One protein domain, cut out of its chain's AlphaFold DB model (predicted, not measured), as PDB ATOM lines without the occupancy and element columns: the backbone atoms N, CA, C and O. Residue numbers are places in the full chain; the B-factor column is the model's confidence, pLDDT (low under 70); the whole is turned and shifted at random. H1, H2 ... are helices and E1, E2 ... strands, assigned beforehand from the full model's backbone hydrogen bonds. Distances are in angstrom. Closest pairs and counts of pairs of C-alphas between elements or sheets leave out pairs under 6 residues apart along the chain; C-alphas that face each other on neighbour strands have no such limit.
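This is residues 6 to 98 of the 101 residues of an uncharacterized protein of endosymbiont GvMRE of Glomus versiforme (UniProt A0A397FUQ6). A narrow, three-stranded antiparallel sheet, E1 E2 E3, makes one end of the domain, and a loose cluster of four helices, H1 to H4, makes the other, with no helix on the sheet. After H4 the last residues, 87 to 98, run back from the helices toward the end of the sheet where E2 begins. The printed part has 93 residues with three named strands followed by four named helices, and its class is mixed, helices and strands. The whole is compact, with a radius of gyration of the C-alphas of 13.0 A, and its C-alphas span 36 by 31 by 27 A.

E2, residues 16 to 23, is the longest strand, 22.9 A from first to last C-alpha. E1, residues 6 to 9, measures 10.1 A and begins at C-alpha 6 (23.271, -31.445, -20.160). E3, residues 30 to 32, measures 6.9 A. H1 is residues 38 to 42, 6.3 A; H2 is residues 55 to 64, 14.2 A; H3 is residues 66 to 72, 9.9 A. H4, residues 75 to 86, measures 16.4 A and ends at C-alpha 86 (23.897, -14.554, -39.921).

The strands form a meander, each the antiparallel neighbour of the one before, with E1 and E3 as edge strands. The pairing is staggered: E2 pairs with E1 over residues 16 to 19 and with E3 over residues 21 to 23. In the hairpin of E1 and E2, N 8 and O 17 are 2.9 A apart, within hydrogen-bond range. In the hairpin of E2 and E3, N 22 and O 31 are within range at 2.8 A. Among the helices, H1 touches H4, which meets it with residues 77 to 81 alone; the closest C-alphas are those of Trp 41 and Lys 77, 5.8 A. H2 and H3 are close but not clearly touching, closest at the C-alphas of Phe 62 and Phe 69, 5.9 A, and only just about perpendicular at 72 degrees. H3 and H4 are close but not clearly touching, closest at the C-alphas of Val 70 and Lys 78, 7.9 A, at a steep tilt of 40 degrees, opposite ways. In H1, H2, H3 and H4 every O i to N i+4 pair is within hydrogen-bond range.

The C-alphas of Gly 28 and Lys 64, the two farthest apart, are 38.0 A from each other. The printed part has no cut, and the link from H1 to H2, 12 residues, is long. Mean pLDDT of the printed part is 90.9, and no printed residue is under 70.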
ATOM      1  N   SER A   6      24.327 -30.449 -20.372       84.94
ATOM      2  CA  SER A   6      23.271 -31.445 -20.160       84.94
ATOM      3  C   SER A   6      22.998 -32.161 -21.477       84.94
ATOM      4  O   SER A   6      22.907 -31.506 -22.520       84.94
ATOM      5  N   GLU A   7      22.928 -33.492 -21.436       92.50
ATOM      6  CA  GLU A   7      22.524 -34.302 -22.585       92.50
ATOM      7  C   GLU A   7      21.057 -34.038 -22.915       92.50
ATOM      8  O   GLU A   7      20.199 -33.940 -22.041       92.50
ATOM      9  N   THR A   8      20.762 -33.868 -24.196       94.25
ATOM     10  CA  THR A   8      19.406 -33.630 -24.675       94.25
ATOM     11  C   THR A   8      19.232 -34.288 -26.032       94.25
ATOM     12  O   THR A   8      20.120 -34.213 -26.881       94.25
ATOM     13  N   GLN A   9      18.096 -34.940 -26.249       95.81
ATOM     14  CA  GLN A   9      17.771 -35.548 -27.530       95.81
ATOM     15  C   GLN A   9      17.021 -34.551 -28.418       95.81
ATOM     16  O   GLN A   9      16.190 -33.785 -27.942       95.81
ATOM     17  N   CYS A  10      17.342 -34.527 -29.710       95.88
ATOM     18  CA  CYS A  10      16.572 -33.768 -30.689       95.88
ATOM     19  C   CYS A  10      15.328 -34.543 -31.117       95.88
ATOM     20  O   CYS A  10      15.448 -35.674 -31.585       95.88
ATOM     21  N   ASP A  11      14.163 -33.903 -31.088       96.94
ATOM     22  CA  ASP A  11      12.903 -34.577 -31.408       96.94
ATOM     23  C   ASP A  11      12.795 -34.972 -32.883       96.94
ATOM     24  O   ASP A  11      12.215 -36.013 -33.193       96.94
ATOM     25  N   LYS A  12      13.412 -34.198 -33.784       94.94
ATOM     26  CA  LYS A  12      13.387 -34.441 -35.232       94.94
ATOM     27  C   LYS A  12      14.402 -35.492 -35.685       94.94
ATOM     28  O   LYS A  12      14.023 -36.511 -36.240       94.94
ATOM     29  N   CYS A  13      15.698 -35.261 -35.457       94.56
ATOM     30  CA  CYS A  13      16.752 -36.163 -35.953       94.56
ATOM     31  C   CYS A  13      17.184 -37.247 -34.957       94.56
ATOM     32  O   CYS A  13      18.099 -38.009 -35.259       94.56
ATOM     33  N   LYS A  14      16.600 -37.279 -33.752       95.25
ATOM     34  CA  LYS A  14      16.887 -38.240 -32.668       95.25
ATOM     35  C   LYS A  14      18.333 -38.262 -32.154       95.25
ATOM     36  O   LYS A  14      18.630 -39.012 -31.227       95.25
ATOM     37  N   ARG A  15      19.222 -37.404 -32.672       93.75
ATOM     38  CA  ARG A  15      20.612 -37.259 -32.209       93.75
ATOM     39  C   ARG A  15      20.658 -36.614 -30.824       93.75
ATOM     40  O   ARG A  15      19.943 -35.647 -30.563       93.75
ATOM     41  N   ILE A  16      21.556 -37.110 -29.975       94.06
ATOM     42  CA  ILE A  16      21.840 -36.532 -28.656       94.06
ATOM     43  C   ILE A  16      22.877 -35.414 -28.808       94.06
ATOM     44  O   ILE A  16      23.916 -35.596 -29.449       94.06
ATOM     45  N   PHE A  17      22.597 -34.256 -28.219       92.56
ATOM     46  CA  PHE A  17      23.468 -33.088 -28.203       92.56
ATOM     47  C   PHE A  17      23.543 -32.462 -26.810       92.56
ATOM     48  O   PHE A  17      22.728 -32.740 -25.933       92.56
ATOM     49  N   TYR A  18      24.549 -31.617 -26.599       90.88
ATOM     50  CA  TYR A  18      24.813 -31.012 -25.298       90.88
ATOM     51  C   TYR A  18      24.333 -29.563 -25.229       90.88
ATOM     52  O   TYR A  18      24.875 -28.676 -25.900       90.88
ATOM     53  N   ARG A  19      23.376 -29.291 -24.339       90.12
ATOM     54  CA  ARG A  19      22.896 -27.935 -24.048       90.12
ATOM     55  C   ARG A  19      23.749 -27.281 -22.969       90.12
ATOM     56  O   ARG A  19      24.111 -27.894 -21.969       90.12
ATOM     57  N   LYS A  20      24.062 -25.999 -23.171       85.81
ATOM     58  CA  LYS A  20      24.774 -25.164 -22.191       85.81
ATOM     59  C   LYS A  20      23.771 -24.569 -21.205       85.81
ATOM     60  O   LYS A  20      22.747 -24.039 -21.637       85.81
ATOM     61  N   THR A  21      24.103 -24.567 -19.919       85.75
ATOM     62  CA  THR A  21      23.372 -23.778 -18.916       85.75
ATOM     63  C   THR A  21      23.800 -22.308 -18.948       85.75
ATOM     64  O   THR A  21      24.970 -22.006 -19.207       85.75
ATOM     65  N   ARG A  22      22.885 -21.391 -18.639       83.88
ATOM     66  CA  ARG A  22      23.154 -19.976 -18.353       83.88
ATOM     67  C   ARG A  22      22.621 -19.632 -16.966       83.88
ATOM     68  O   ARG A  22      21.666 -20.255 -16.516       83.88
ATOM     69  N   LEU A  23      23.255 -18.671 -16.300       83.75
ATOM     70  CA  LEU A  23      22.704 -18.091 -15.080       83.75
ATOM     71  C   LEU A  23      21.478 -17.261 -15.475       83.75
ATOM     72  O   LEU A  23      21.583 -16.398 -16.352       83.75
ATOM     73  N   ASP A  24      20.331 -17.565 -14.890       81.75
ATOM     74  CA  ASP A  24      19.150 -16.728 -14.992       81.75
ATOM     75  C   ASP A  24      19.373 -15.482 -14.123       81.75
ATOM     76  O   ASP A  24      19.825 -15.572 -12.982       81.75
ATOM     77  N   LYS A  25      19.136 -14.303 -14.703       81.12
ATOM     78  CA  LYS A  25      19.380 -13.023 -14.031       81.12
ATOM     79  C   LYS A  25      18.327 -12.706 -12.970       81.12
ATOM     80  O   LYS A  25      18.601 -11.879 -12.111       81.12
ATOM     81  N   ASN A  26      17.156 -13.335 -13.042       82.25
ATOM     82  CA  ASN A  26      16.027 -13.021 -12.176       82.25
ATOM     83  C   ASN A  26      16.079 -13.806 -10.861       82.25
ATOM     84  O   ASN A  26      15.757 -13.256  -9.817       82.25
ATOM     85  N   ASP A  27      16.484 -15.080 -10.903       87.25
ATOM     86  CA  ASP A  27      16.514 -15.964  -9.726       87.25
ATOM     87  C   ASP A  27      17.923 -16.475  -9.365       87.25
ATOM     88  O   ASP A  27      18.086 -17.203  -8.386       87.25
ATOM     89  N   GLY A  28      18.947 -16.126 -10.155       84.88
ATOM     90  CA  GLY A  28      20.332 -16.566  -9.958       84.88
ATOM     91  C   GLY A  28      20.575 -18.053 -10.248       84.88
ATOM     92  O   GLY A  28      21.708 -18.529 -10.126       84.88
ATOM     93  N   LYS A  29      19.549 -18.813 -10.651       85.81
ATOM     94  CA  LYS A  29      19.647 -20.258 -10.880       85.81
ATOM     95  C   LYS A  29      20.185 -20.545 -12.274       85.81
ATOM     96  O   LYS A  29      19.964 -19.816 -13.238       85.81
ATOM     97  N   ARG A  30      20.909 -21.655 -12.417       85.25
ATOM     98  CA  ARG A  30      21.373 -22.114 -13.732       85.25
ATOM     99  C   ARG A  30      20.225 -22.795 -14.474       85.25
ATOM    100  O   ARG A  30      19.755 -23.838 -14.037       85.25
ATOM    101  N   LYS A  31      19.829 -22.250 -15.624       87.06
ATOM    102  CA  LYS A  31      18.819 -22.835 -16.521       87.06
ATOM    103  C   LYS A  31      19.435 -23.221 -17.855       87.06
ATOM    104  O   LYS A  31      20.433 -22.638 -18.288       87.06
ATOM    105  N   LEU A  32      18.869 -24.226 -18.517       88.25
ATOM    106  CA  LEU A  32      19.311 -24.592 -19.859       88.25
ATOM    107  C   LEU A  32      19.003 -23.461 -20.840       88.25
ATOM    108  O   LEU A  32      17.981 -22.791 -20.754       88.25
ATOM    109  N   ASN A  33      19.913 -23.240 -21.785       86.50
ATOM    110  CA  ASN A  33      19.684 -22.257 -22.829       86.50
ATOM    111  C   ASN A  33      18.494 -22.679 -23.705       86.50
ATOM    112  O   ASN A  33      18.518 -23.762 -24.294       86.50
ATOM    113  N   GLN A  34      17.503 -21.801 -23.831       91.19
ATOM    114  CA  GLN A  34      16.237 -22.058 -24.519       91.19
ATOM    115  C   GLN A  34      16.318 -21.982 -26.048       91.19
ATOM    116  O   GLN A  34      15.339 -22.258 -26.718       91.19
ATOM    117  N   ILE A  35      17.476 -21.651 -26.634       91.81
ATOM    118  CA  ILE A  35      17.650 -21.590 -28.102       91.81
ATOM    119  C   ILE A  35      17.150 -22.855 -28.818       91.81
ATOM    120  O   ILE A  35      16.671 -22.765 -29.941       91.81
ATOM    121  N   ASN A  36      17.291 -24.021 -28.187       93.56
ATOM    122  CA  ASN A  36      16.881 -25.306 -28.747       93.56
ATOM    123  C   ASN A  36      15.390 -25.626 -28.529       93.56
ATOM    124  O   ASN A  36      14.914 -26.614 -29.067       93.56
ATOM    125  N   GLU A  37      14.663 -24.832 -27.743       94.94
ATOM    126  CA  GLU A  37      13.231 -25.016 -27.498       94.94
ATOM    127  C   GLU A  37      12.423 -24.404 -28.643       94.94
ATOM    128  O   GLU A  37      12.607 -23.238 -28.988       94.94
ATOM    129  N   VAL A  38      11.497 -25.164 -29.226       95.31
ATOM    130  CA  VAL A  38      10.611 -24.663 -30.292       95.31
ATOM    131  C   VAL A  38       9.739 -23.526 -29.761       95.31
ATOM    132  O   VAL A  38       9.685 -22.451 -30.358       95.31
ATOM    133  N   VAL A  39       9.170 -23.718 -28.569       95.31
ATOM    134  CA  VAL A  39       8.312 -22.740 -27.883       95.31
ATOM    135  C   VAL A  39       8.997 -21.396 -27.627       95.31
ATOM    136  O   VAL A  39       8.335 -20.359 -27.602       95.31
ATOM    137  N   TYR A  40      10.329 -21.383 -27.499       93.88
ATOM    138  CA  TYR A  40      11.097 -20.148 -27.351       93.88
ATOM    139  C   TYR A  40      11.001 -19.258 -28.598       93.88
ATOM    140  O   TYR A  40      11.071 -18.030 -28.482       93.88
ATOM    141  N   TRP A  41      10.857 -19.850 -29.783       95.19
ATOM    142  CA  TRP A  41      10.744 -19.136 -31.055       95.19
ATOM    143  C   TRP A  41       9.299 -18.805 -31.418       95.19
ATOM    144  O   TRP A  41       9.043 -17.735 -31.966       95.19
ATOM    145  N   THR A  42       8.368 -19.690 -31.080       94.56
ATOM    146  CA  THR A  42       6.957 -19.617 -31.486       94.56
ATOM    147  C   THR A  42       6.035 -18.929 -30.478       94.56
ATOM    148  O   THR A  42       4.821 -18.955 -30.658       94.56
ATOM    149  N   GLN A  43       6.581 -18.361 -29.395       87.19
ATOM    150  CA  GLN A  43       5.798 -17.837 -28.264       87.19
ATOM    151  C   GLN A  43       4.801 -18.865 -27.691       87.19
ATOM    152  O   GLN A  43       3.659 -18.552 -27.378       87.19
ATOM    153  N   GLY A  44       5.234 -20.121 -27.566       87.81
ATOM    154  CA  GLY A  44       4.415 -21.187 -26.984       87.81
ATOM    155  C   GLY A  44       3.561 -21.981 -27.973       87.81
ATOM    156  O   GLY A  44       3.030 -23.016 -27.580       87.81
ATOM    157  N   LYS A  45       3.466 -21.589 -29.255       92.00
ATOM    158  CA  LYS A  45       2.776 -22.419 -30.263       92.00
ATOM    159  C   LYS A  45       3.571 -23.697 -30.559       92.00
ATOM    160  O   LYS A  45       4.795 -23.654 -30.700       92.00
ATOM    161  N   ALA A  46       2.889 -24.829 -30.682       90.56
ATOM    162  CA  ALA A  46       3.522 -26.092 -31.052       90.56
ATOM    163  C   ALA A  46       3.850 -26.143 -32.557       90.56
ATOM    164  O   ALA A  46       3.183 -25.505 -33.368       90.56
ATOM    165  N   TRP A  47       4.857 -26.937 -32.928       92.75
ATOM    166  CA  TRP A  47       5.143 -27.302 -34.320       92.75
ATOM    167  C   TRP A  47       5.390 -28.808 -34.402       92.75
ATOM    168  O   TRP A  47       6.382 -29.270 -33.849       92.75
ATOM    169  N   GLU A  48       4.500 -29.569 -35.052       87.56
ATOM    170  CA  GLU A  48       4.659 -31.021 -35.304       87.56
ATOM    171  C   GLU A  48       5.063 -31.851 -34.063       87.56
ATOM    172  O   GLU A  48       5.779 -32.844 -34.160       87.56
ATOM    173  N   ASN A  49       4.615 -31.439 -32.869       90.19
ATOM    174  CA  ASN A  49       4.994 -32.017 -31.568       90.19
ATOM    175  C   ASN A  49       6.499 -31.952 -31.236       90.19
ATOM    176  O   ASN A  49       6.971 -32.620 -30.318       90.19
ATOM    177  N   TYR A  50       7.268 -31.136 -31.953       95.56
ATOM    178  CA  TYR A  50       8.651 -30.852 -31.617       95.56
ATOM    179  C   TYR A  50       8.716 -29.870 -30.446       95.56
ATOM    180  O   TYR A  50       8.229 -28.740 -30.519       95.56
ATOM    181  N   HIS A  51       9.377 -30.289 -29.372       95.25
ATOM    182  CA  HIS A  51       9.663 -29.475 -28.198       95.25
ATOM    183  C   HIS A  51      11.105 -28.970 -28.226       95.25
ATOM    184  O   HIS A  51      11.355 -27.784 -27.995       95.25
ATOM    185  N   ILE A  52      12.052 -29.854 -28.549       95.81
ATOM    186  CA  ILE A  52      13.485 -29.593 -28.576       95.81
ATOM    187  C   ILE A  52      14.090 -29.967 -29.930       95.81
ATOM    188  O   ILE A  52      14.103 -31.122 -30.359       95.81
ATOM    189  N   LEU A  53      14.719 -28.987 -30.576       95.50
ATOM    190  CA  LEU A  53      15.456 -29.162 -31.819       95.50
ATOM    191  C   LEU A  53      16.934 -28.817 -31.648       95.50
ATOM    192  O   LEU A  53      17.313 -27.808 -31.047       95.50
ATOM    193  N   CYS A  54      17.792 -29.658 -32.219       94.44
ATOM    194  CA  CYS A  54      19.208 -29.356 -32.370       94.44
ATOM    195  C   CYS A  54      19.385 -28.181 -33.349       94.44
ATOM    196  O   CYS A  54      18.494 -27.875 -34.147       94.44
ATOM    197  N   ARG A  55      20.537 -27.512 -33.313       92.75
ATOM    198  CA  ARG A  55      20.809 -26.322 -34.137       92.75
ATOM    199  C   ARG A  55      20.672 -26.581 -35.636       92.75
ATOM    200  O   ARG A  55      20.086 -25.762 -36.336       92.75
ATOM    201  N   ALA A  56      21.118 -27.746 -36.099       92.75
ATOM    202  CA  ALA A  56      20.944 -28.150 -37.491       92.75
ATOM    203  C   ALA A  56      19.457 -28.279 -37.866       92.75
ATOM    204  O   ALA A  56      19.036 -27.762 -38.894       92.75
ATOM    205  N   CYS A  57      18.634 -28.897 -37.012       95.06
ATOM    206  CA  CYS A  57      17.198 -29.027 -37.267       95.06
ATOM    207  C   CYS A  57      16.451 -27.688 -37.189       95.06
ATOM    208  O   CYS A  57      15.478 -27.509 -37.918       95.06
ATOM    209  N   LEU A  58      16.906 -26.745 -36.354       94.75
ATOM    210  CA  LEU A  58      16.407 -25.366 -36.381       94.75
ATOM    211  C   LEU A  58      16.756 -24.683 -37.706       94.75
ATOM    212  O   LEU A  58      15.909 -24.019 -38.294       94.75
ATOM    213  N   ASN A  59      17.979 -24.859 -38.206       93.94
ATOM    214  CA  ASN A  59      18.364 -24.292 -39.494       93.94
ATOM    215  C   ASN A  59      17.516 -24.865 -40.645       93.94
ATOM    216  O   ASN A  59      16.984 -24.101 -41.452       93.94
ATOM    217  N   ASP A  60      17.309 -26.185 -40.645       94.06
ATOM    218  CA  ASP A  60      16.445 -26.892 -41.595       94.06
ATOM    219  C   ASP A  60      14.984 -26.423 -41.532       94.06
ATOM    220  O   ASP A  60      14.311 -26.407 -42.560       94.06
ATOM    221  N   TRP A  61      14.475 -26.045 -40.352       94.06
ATOM    222  CA  TRP A  61      13.125 -25.485 -40.212       94.06
ATOM    223  C   TRP A  61      12.952 -24.240 -41.081       94.06
ATOM    224  O   TRP A  61      12.003 -24.158 -41.854       94.06
ATOM    225  N   PHE A  62      13.904 -23.308 -41.028       93.19
ATOM    226  CA  PHE A  62      13.853 -22.119 -41.876       93.19
ATOM    227  C   PHE A  62      14.055 -22.447 -43.363       93.19
ATOM    228  O   PHE A  62      13.387 -21.856 -44.207       93.19
ATOM    229  N   GLU A  63      14.980 -23.353 -43.693       93.31
ATOM    230  CA  GLU A  63      15.373 -23.605 -45.088       93.31
ATOM    231  C   GLU A  63      14.351 -24.434 -45.858       93.31
ATOM    232  O   GLU A  63      14.050 -24.120 -47.006       93.31
ATOM    233  N   LYS A  64      13.804 -25.477 -45.229       95.12
ATOM    234  CA  LYS A  64      12.930 -26.455 -45.892       95.12
ATOM    235  C   LYS A  64      11.453 -26.255 -45.567       95.12
ATOM    236  O   LYS A  64      10.604 -26.637 -46.357       95.12
ATOM    237  N   TYR A  65      11.143 -25.642 -44.426       93.81
ATOM    238  CA  TYR A  65       9.776 -25.484 -43.916       93.81
ATOM    239  C   TYR A  65       9.459 -24.000 -43.682       93.81
ATOM    240  O   TYR A  65       8.877 -23.605 -42.668       93.81
ATOM    241  N   ARG A  66       9.867 -23.153 -44.638       92.38
ATOM    242  CA  ARG A  66       9.797 -21.689 -44.526       92.38
ATOM    243  C   ARG A  66       8.380 -21.169 -44.275       92.38
ATOM    244  O   ARG A  66       8.238 -20.212 -43.524       92.38
ATOM    245  N   GLY A  67       7.355 -21.801 -44.856       93.44
ATOM    246  CA  GLY A  67       5.948 -21.456 -44.616       93.44
ATOM    247  C   GLY A  67       5.576 -21.577 -43.137       93.44
ATOM    248  O   GLY A  67       5.231 -20.577 -42.512       93.44
ATOM    249  N   ALA A  68       5.789 -22.759 -42.550       92.62
ATOM    250  CA  ALA A  68       5.549 -23.007 -41.128       92.62
ATOM    251  C   ALA A  68       6.380 -22.077 -40.228       92.62
ATOM    252  O   ALA A  68       5.879 -21.547 -39.241       92.62
ATOM    253  N   PHE A  69       7.648 -21.821 -40.573       94.44
ATOM    254  CA  PHE A  69       8.472 -20.857 -39.837       94.44
ATOM    255  C   PHE A  69       7.869 -19.444 -39.867       94.44
ATOM    256  O   PHE A  69       7.801 -18.768 -38.838       94.44
ATOM    257  N   VAL A  70       7.436 -18.973 -41.040       94.12
ATOM    258  CA  VAL A  70       6.847 -17.638 -41.187       94.12
ATOM    259  C   VAL A  70       5.513 -17.538 -40.451       94.12
ATOM    260  O   VAL A  70       5.235 -16.496 -39.868       94.12
ATOM    261  N   GLU A  71       4.715 -18.591 -40.422       94.88
ATOM    262  CA  GLU A  71       3.437 -18.595 -39.715       94.88
ATOM    263  C   GLU A  71       3.610 -18.628 -38.185       94.88
ATOM    264  O   GLU A  71       2.965 -17.872 -37.454       94.88
ATOM    265  N   LEU A  72       4.520 -19.471 -37.692       95.31
ATOM    266  CA  LEU A  72       4.641 -19.766 -36.263       95.31
ATOM    267  C   LEU A  72       5.564 -18.806 -35.508       95.31
ATOM    268  O   LEU A  72       5.340 -18.549 -34.326       95.31
ATOM    269  N   VAL A  73       6.615 -18.287 -36.148       95.44
ATOM    270  CA  VAL A  73       7.618 -17.449 -35.474       95.44
ATOM    271  C   VAL A  73       7.231 -15.979 -35.578       95.44
ATOM    272  O   VAL A  73       7.053 -15.421 -36.660       95.44
ATOM    273  N   GLU A  74       7.148 -15.294 -34.446       91.38
ATOM    274  CA  GLU A  74       6.752 -13.887 -34.427       91.38
ATOM    275  C   GLU A  74       7.821 -12.925 -34.970       91.38
ATOM    276  O   GLU A  74       9.013 -13.220 -34.886       91.38
ATOM    277  N   PRO A  75       7.454 -11.714 -35.439       93.06
ATOM    278  CA  PRO A  75       8.391 -10.764 -36.051       93.06
ATOM    279  C   PRO A  75       9.652 -10.451 -35.228       93.06
ATOM    280  O   PRO A  75      10.751 -10.362 -35.782       93.06
ATOM    281  N   LYS A  76       9.534 -10.298 -33.900       93.50
ATOM    282  CA  LYS A  76      10.693 -10.048 -33.020       93.50
ATOM    283  C   LYS A  76      11.619 -11.267 -32.951       93.50
ATOM    284  O   LYS A  76      12.839 -11.125 -33.024       93.50
ATOM    285  N   LYS A  77      11.041 -12.467 -32.853       94.88
ATOM    286  CA  LYS A  77      11.779 -13.735 -32.814       94.88
ATOM    287  C   LYS A  77      12.366 -14.098 -34.173       94.88
ATOM    288  O   LYS A  77      13.502 -14.549 -34.202       94.88
ATOM    289  N   LYS A  78      11.682 -13.796 -35.280       95.00
ATOM    290  CA  LYS A  78      12.203 -13.908 -36.652       95.00
ATOM    291  C   LYS A  78      13.475 -13.090 -36.827       95.00
ATOM    292  O   LYS A  78      14.488 -13.633 -37.247       95.00
ATOM    293  N   ARG A  79      13.453 -11.808 -36.436       95.12
ATOM    294  CA  ARG A  79      14.642 -10.936 -36.489       95.12
ATOM    295  C   ARG A  79      15.807 -11.516 -35.687       95.12
ATOM    296  O   ARG A  79      16.920 -11.592 -36.197       95.12
ATOM    297  N   LEU A  80      15.540 -11.987 -34.468       95.19
ATOM    298  CA  LEU A  80      16.554 -12.644 -33.643       95.19
ATOM    299  C   LEU A  80      17.084 -13.939 -34.287       95.19
ATOM    300  O   LEU A  80      18.286 -14.185 -34.274       95.19
ATOM    301  N   PHE A  81      16.202 -14.749 -34.871       95.38
ATOM    302  CA  PHE A  81      16.555 -15.989 -35.556       95.38
ATOM    303  C   PHE A  81      17.450 -15.718 -36.771       95.38
ATOM    304  O   PHE A  81      18.466 -16.385 -36.950       95.38
ATOM    305  N   TYR A  82      17.123 -14.700 -37.572       94.81
ATOM    306  CA  TYR A  82      17.934 -14.274 -38.715       94.81
ATOM    307  C   TYR A  82      19.303 -13.771 -38.284       94.81
ATOM    308  O   TYR A  82      20.305 -14.165 -38.872       94.81
ATOM    309  N   TYR A  83      19.366 -12.976 -37.217       94.69
ATOM    310  CA  TYR A  83      20.638 -12.553 -36.641       94.69
ATOM    311  C   TYR A  83      21.488 -13.756 -36.201       94.69
ATOM    312  O   TYR A  83      22.685 -13.812 -36.470       94.69
ATOM    313  N   TYR A  84      20.876 -14.771 -35.585       92.56
ATOM    314  CA  TYR A  84      21.591 -15.982 -35.170       92.56
ATOM    315  C   TYR A  84      22.076 -16.812 -36.358       92.56
ATOM    316  O   TYR A  84      23.176 -17.359 -36.292       92.56
ATOM    317  N   ARG A  85      21.292 -16.883 -37.440       92.25
ATOM    318  CA  ARG A  85      21.725 -17.482 -38.709       92.25
ATOM    319  C   ARG A  85      22.905 -16.732 -39.314       92.25
ATOM    320  O   ARG A  85      23.874 -17.375 -39.689       92.25
ATOM    321  N   TYR A  86      22.831 -15.403 -39.383       92.19
ATOM    322  CA  TYR A  86      23.897 -14.554 -39.921       92.19
ATOM    323  C   TYR A  86      25.222 -14.753 -39.174       92.19
ATOM    324  O   TYR A  86      26.277 -14.827 -39.784       92.19
ATOM    325  N   LEU A  87      25.160 -14.924 -37.851       91.38
ATOM    326  CA  LEU A  87      26.316 -15.251 -37.012       91.38
ATOM    327  C   LEU A  87      26.715 -16.743 -37.027       91.38
ATOM    328  O   LEU A  87      27.506 -17.172 -36.183       91.38
ATOM    329  N   GLU A  88      26.114 -17.553 -37.901       88.88
ATOM    330  CA  GLU A  88      26.336 -19.000 -38.020       88.88
ATOM    331  C   GLU A  88      26.140 -19.767 -36.698       88.88
ATOM    332  O   GLU A  88      26.712 -20.833 -36.453       88.88
ATOM    333  N   LEU A  89      25.300 -19.248 -35.797       87.00
ATOM    334  CA  LEU A  89      25.075 -19.870 -34.492       87.00
ATOM    335  C   LEU A  89      24.283 -21.174 -34.601       87.00
ATOM    336  O   LEU A  89      24.344 -21.978 -33.668       87.00
ATOM    337  N   PHE A  90      23.573 -21.404 -35.704       88.00
ATOM    338  CA  PHE A  90      22.878 -22.664 -35.972       88.00
ATOM    339  C   PHE A  90      23.714 -23.688 -36.751       88.00
ATOM    340  O   PHE A  90      23.223 -24.781 -37.026       88.00
ATOM    341  N   ASP A  91      24.984 -23.393 -37.047       79.19
ATOM    342  CA  ASP A  91      25.871 -24.374 -37.670       79.19
ATOM    343  C   ASP A  91      26.034 -25.602 -36.752       79.19
ATOM    344  O   ASP A  91      26.324 -25.492 -35.552       79.19
ATOM    345  N   LYS A  92      25.881 -26.794 -37.341       71.62
ATOM    346  CA  LYS A  92      26.137 -28.096 -36.709       71.62
ATOM    347  C   LYS A  92      27.523 -28.176 -36.061       71.62
ATOM    348  O   LYS A  92      27.663 -28.873 -35.063       71.62
ATOM    349  N   LYS A  93      28.530 -27.458 -36.577       78.81
ATOM    350  CA  LYS A  93      29.886 -27.380 -35.999       78.81
ATOM    351  C   LYS A  93      29.918 -26.656 -34.649       78.81
ATOM    352  O   LYS A  93      30.824 -26.873 -33.851       78.81
ATOM    353  N   LYS A  94      28.938 -25.789 -34.369       74.62
ATOM    354  CA  LYS A  94      28.816 -25.068 -33.089       74.62
ATOM    355  C   LYS A  94      28.061 -25.877 -32.028       74.62
ATOM    356  O   LYS A  94      27.933 -25.410 -30.889       74.62
ATOM    357  N   GLU A  95      27.556 -27.059 -32.383       83.94
ATOM    358  CA  GLU A  95      26.845 -27.970 -31.494       83.94
ATOM    359  C   GLU A  95      27.665 -29.232 -31.226       83.94
ATOM    360  O   GLU A  95      28.208 -29.855 -32.133       83.94
ATOM    361  N   PHE A  96      27.749 -29.622 -29.955       86.12
ATOM    362  CA  PHE A  96      28.428 -30.851 -29.562       86.12
ATOM    363  C   PHE A  96      27.408 -31.983 -29.546       86.12
ATOM    364  O   PHE A  96      26.415 -31.890 -28.823       86.12
ATOM    365  N   TYR A  97      27.667 -33.040 -30.310       86.88
ATOM    366  CA  TYR A  97      26.830 -34.236 -30.357       86.88
ATOM    367  C   TYR A  97      27.521 -35.397 -29.649       86.88
ATOM    368  O   TYR A  97      28.737 -35.546 -29.754       86.88
ATOM    369  N   LYS A  98      26.749 -36.238 -28.963       85.88
ATOM    370  CA  LYS A  98      27.262 -37.481 -28.378       85.88
ATOM    371  C   LYS A  98      27.681 -38.443 -29.496       85.88
ATOM    372  O   LYS A  98      26.986 -38.538 -30.509       85.88
TER     373      LYS A  98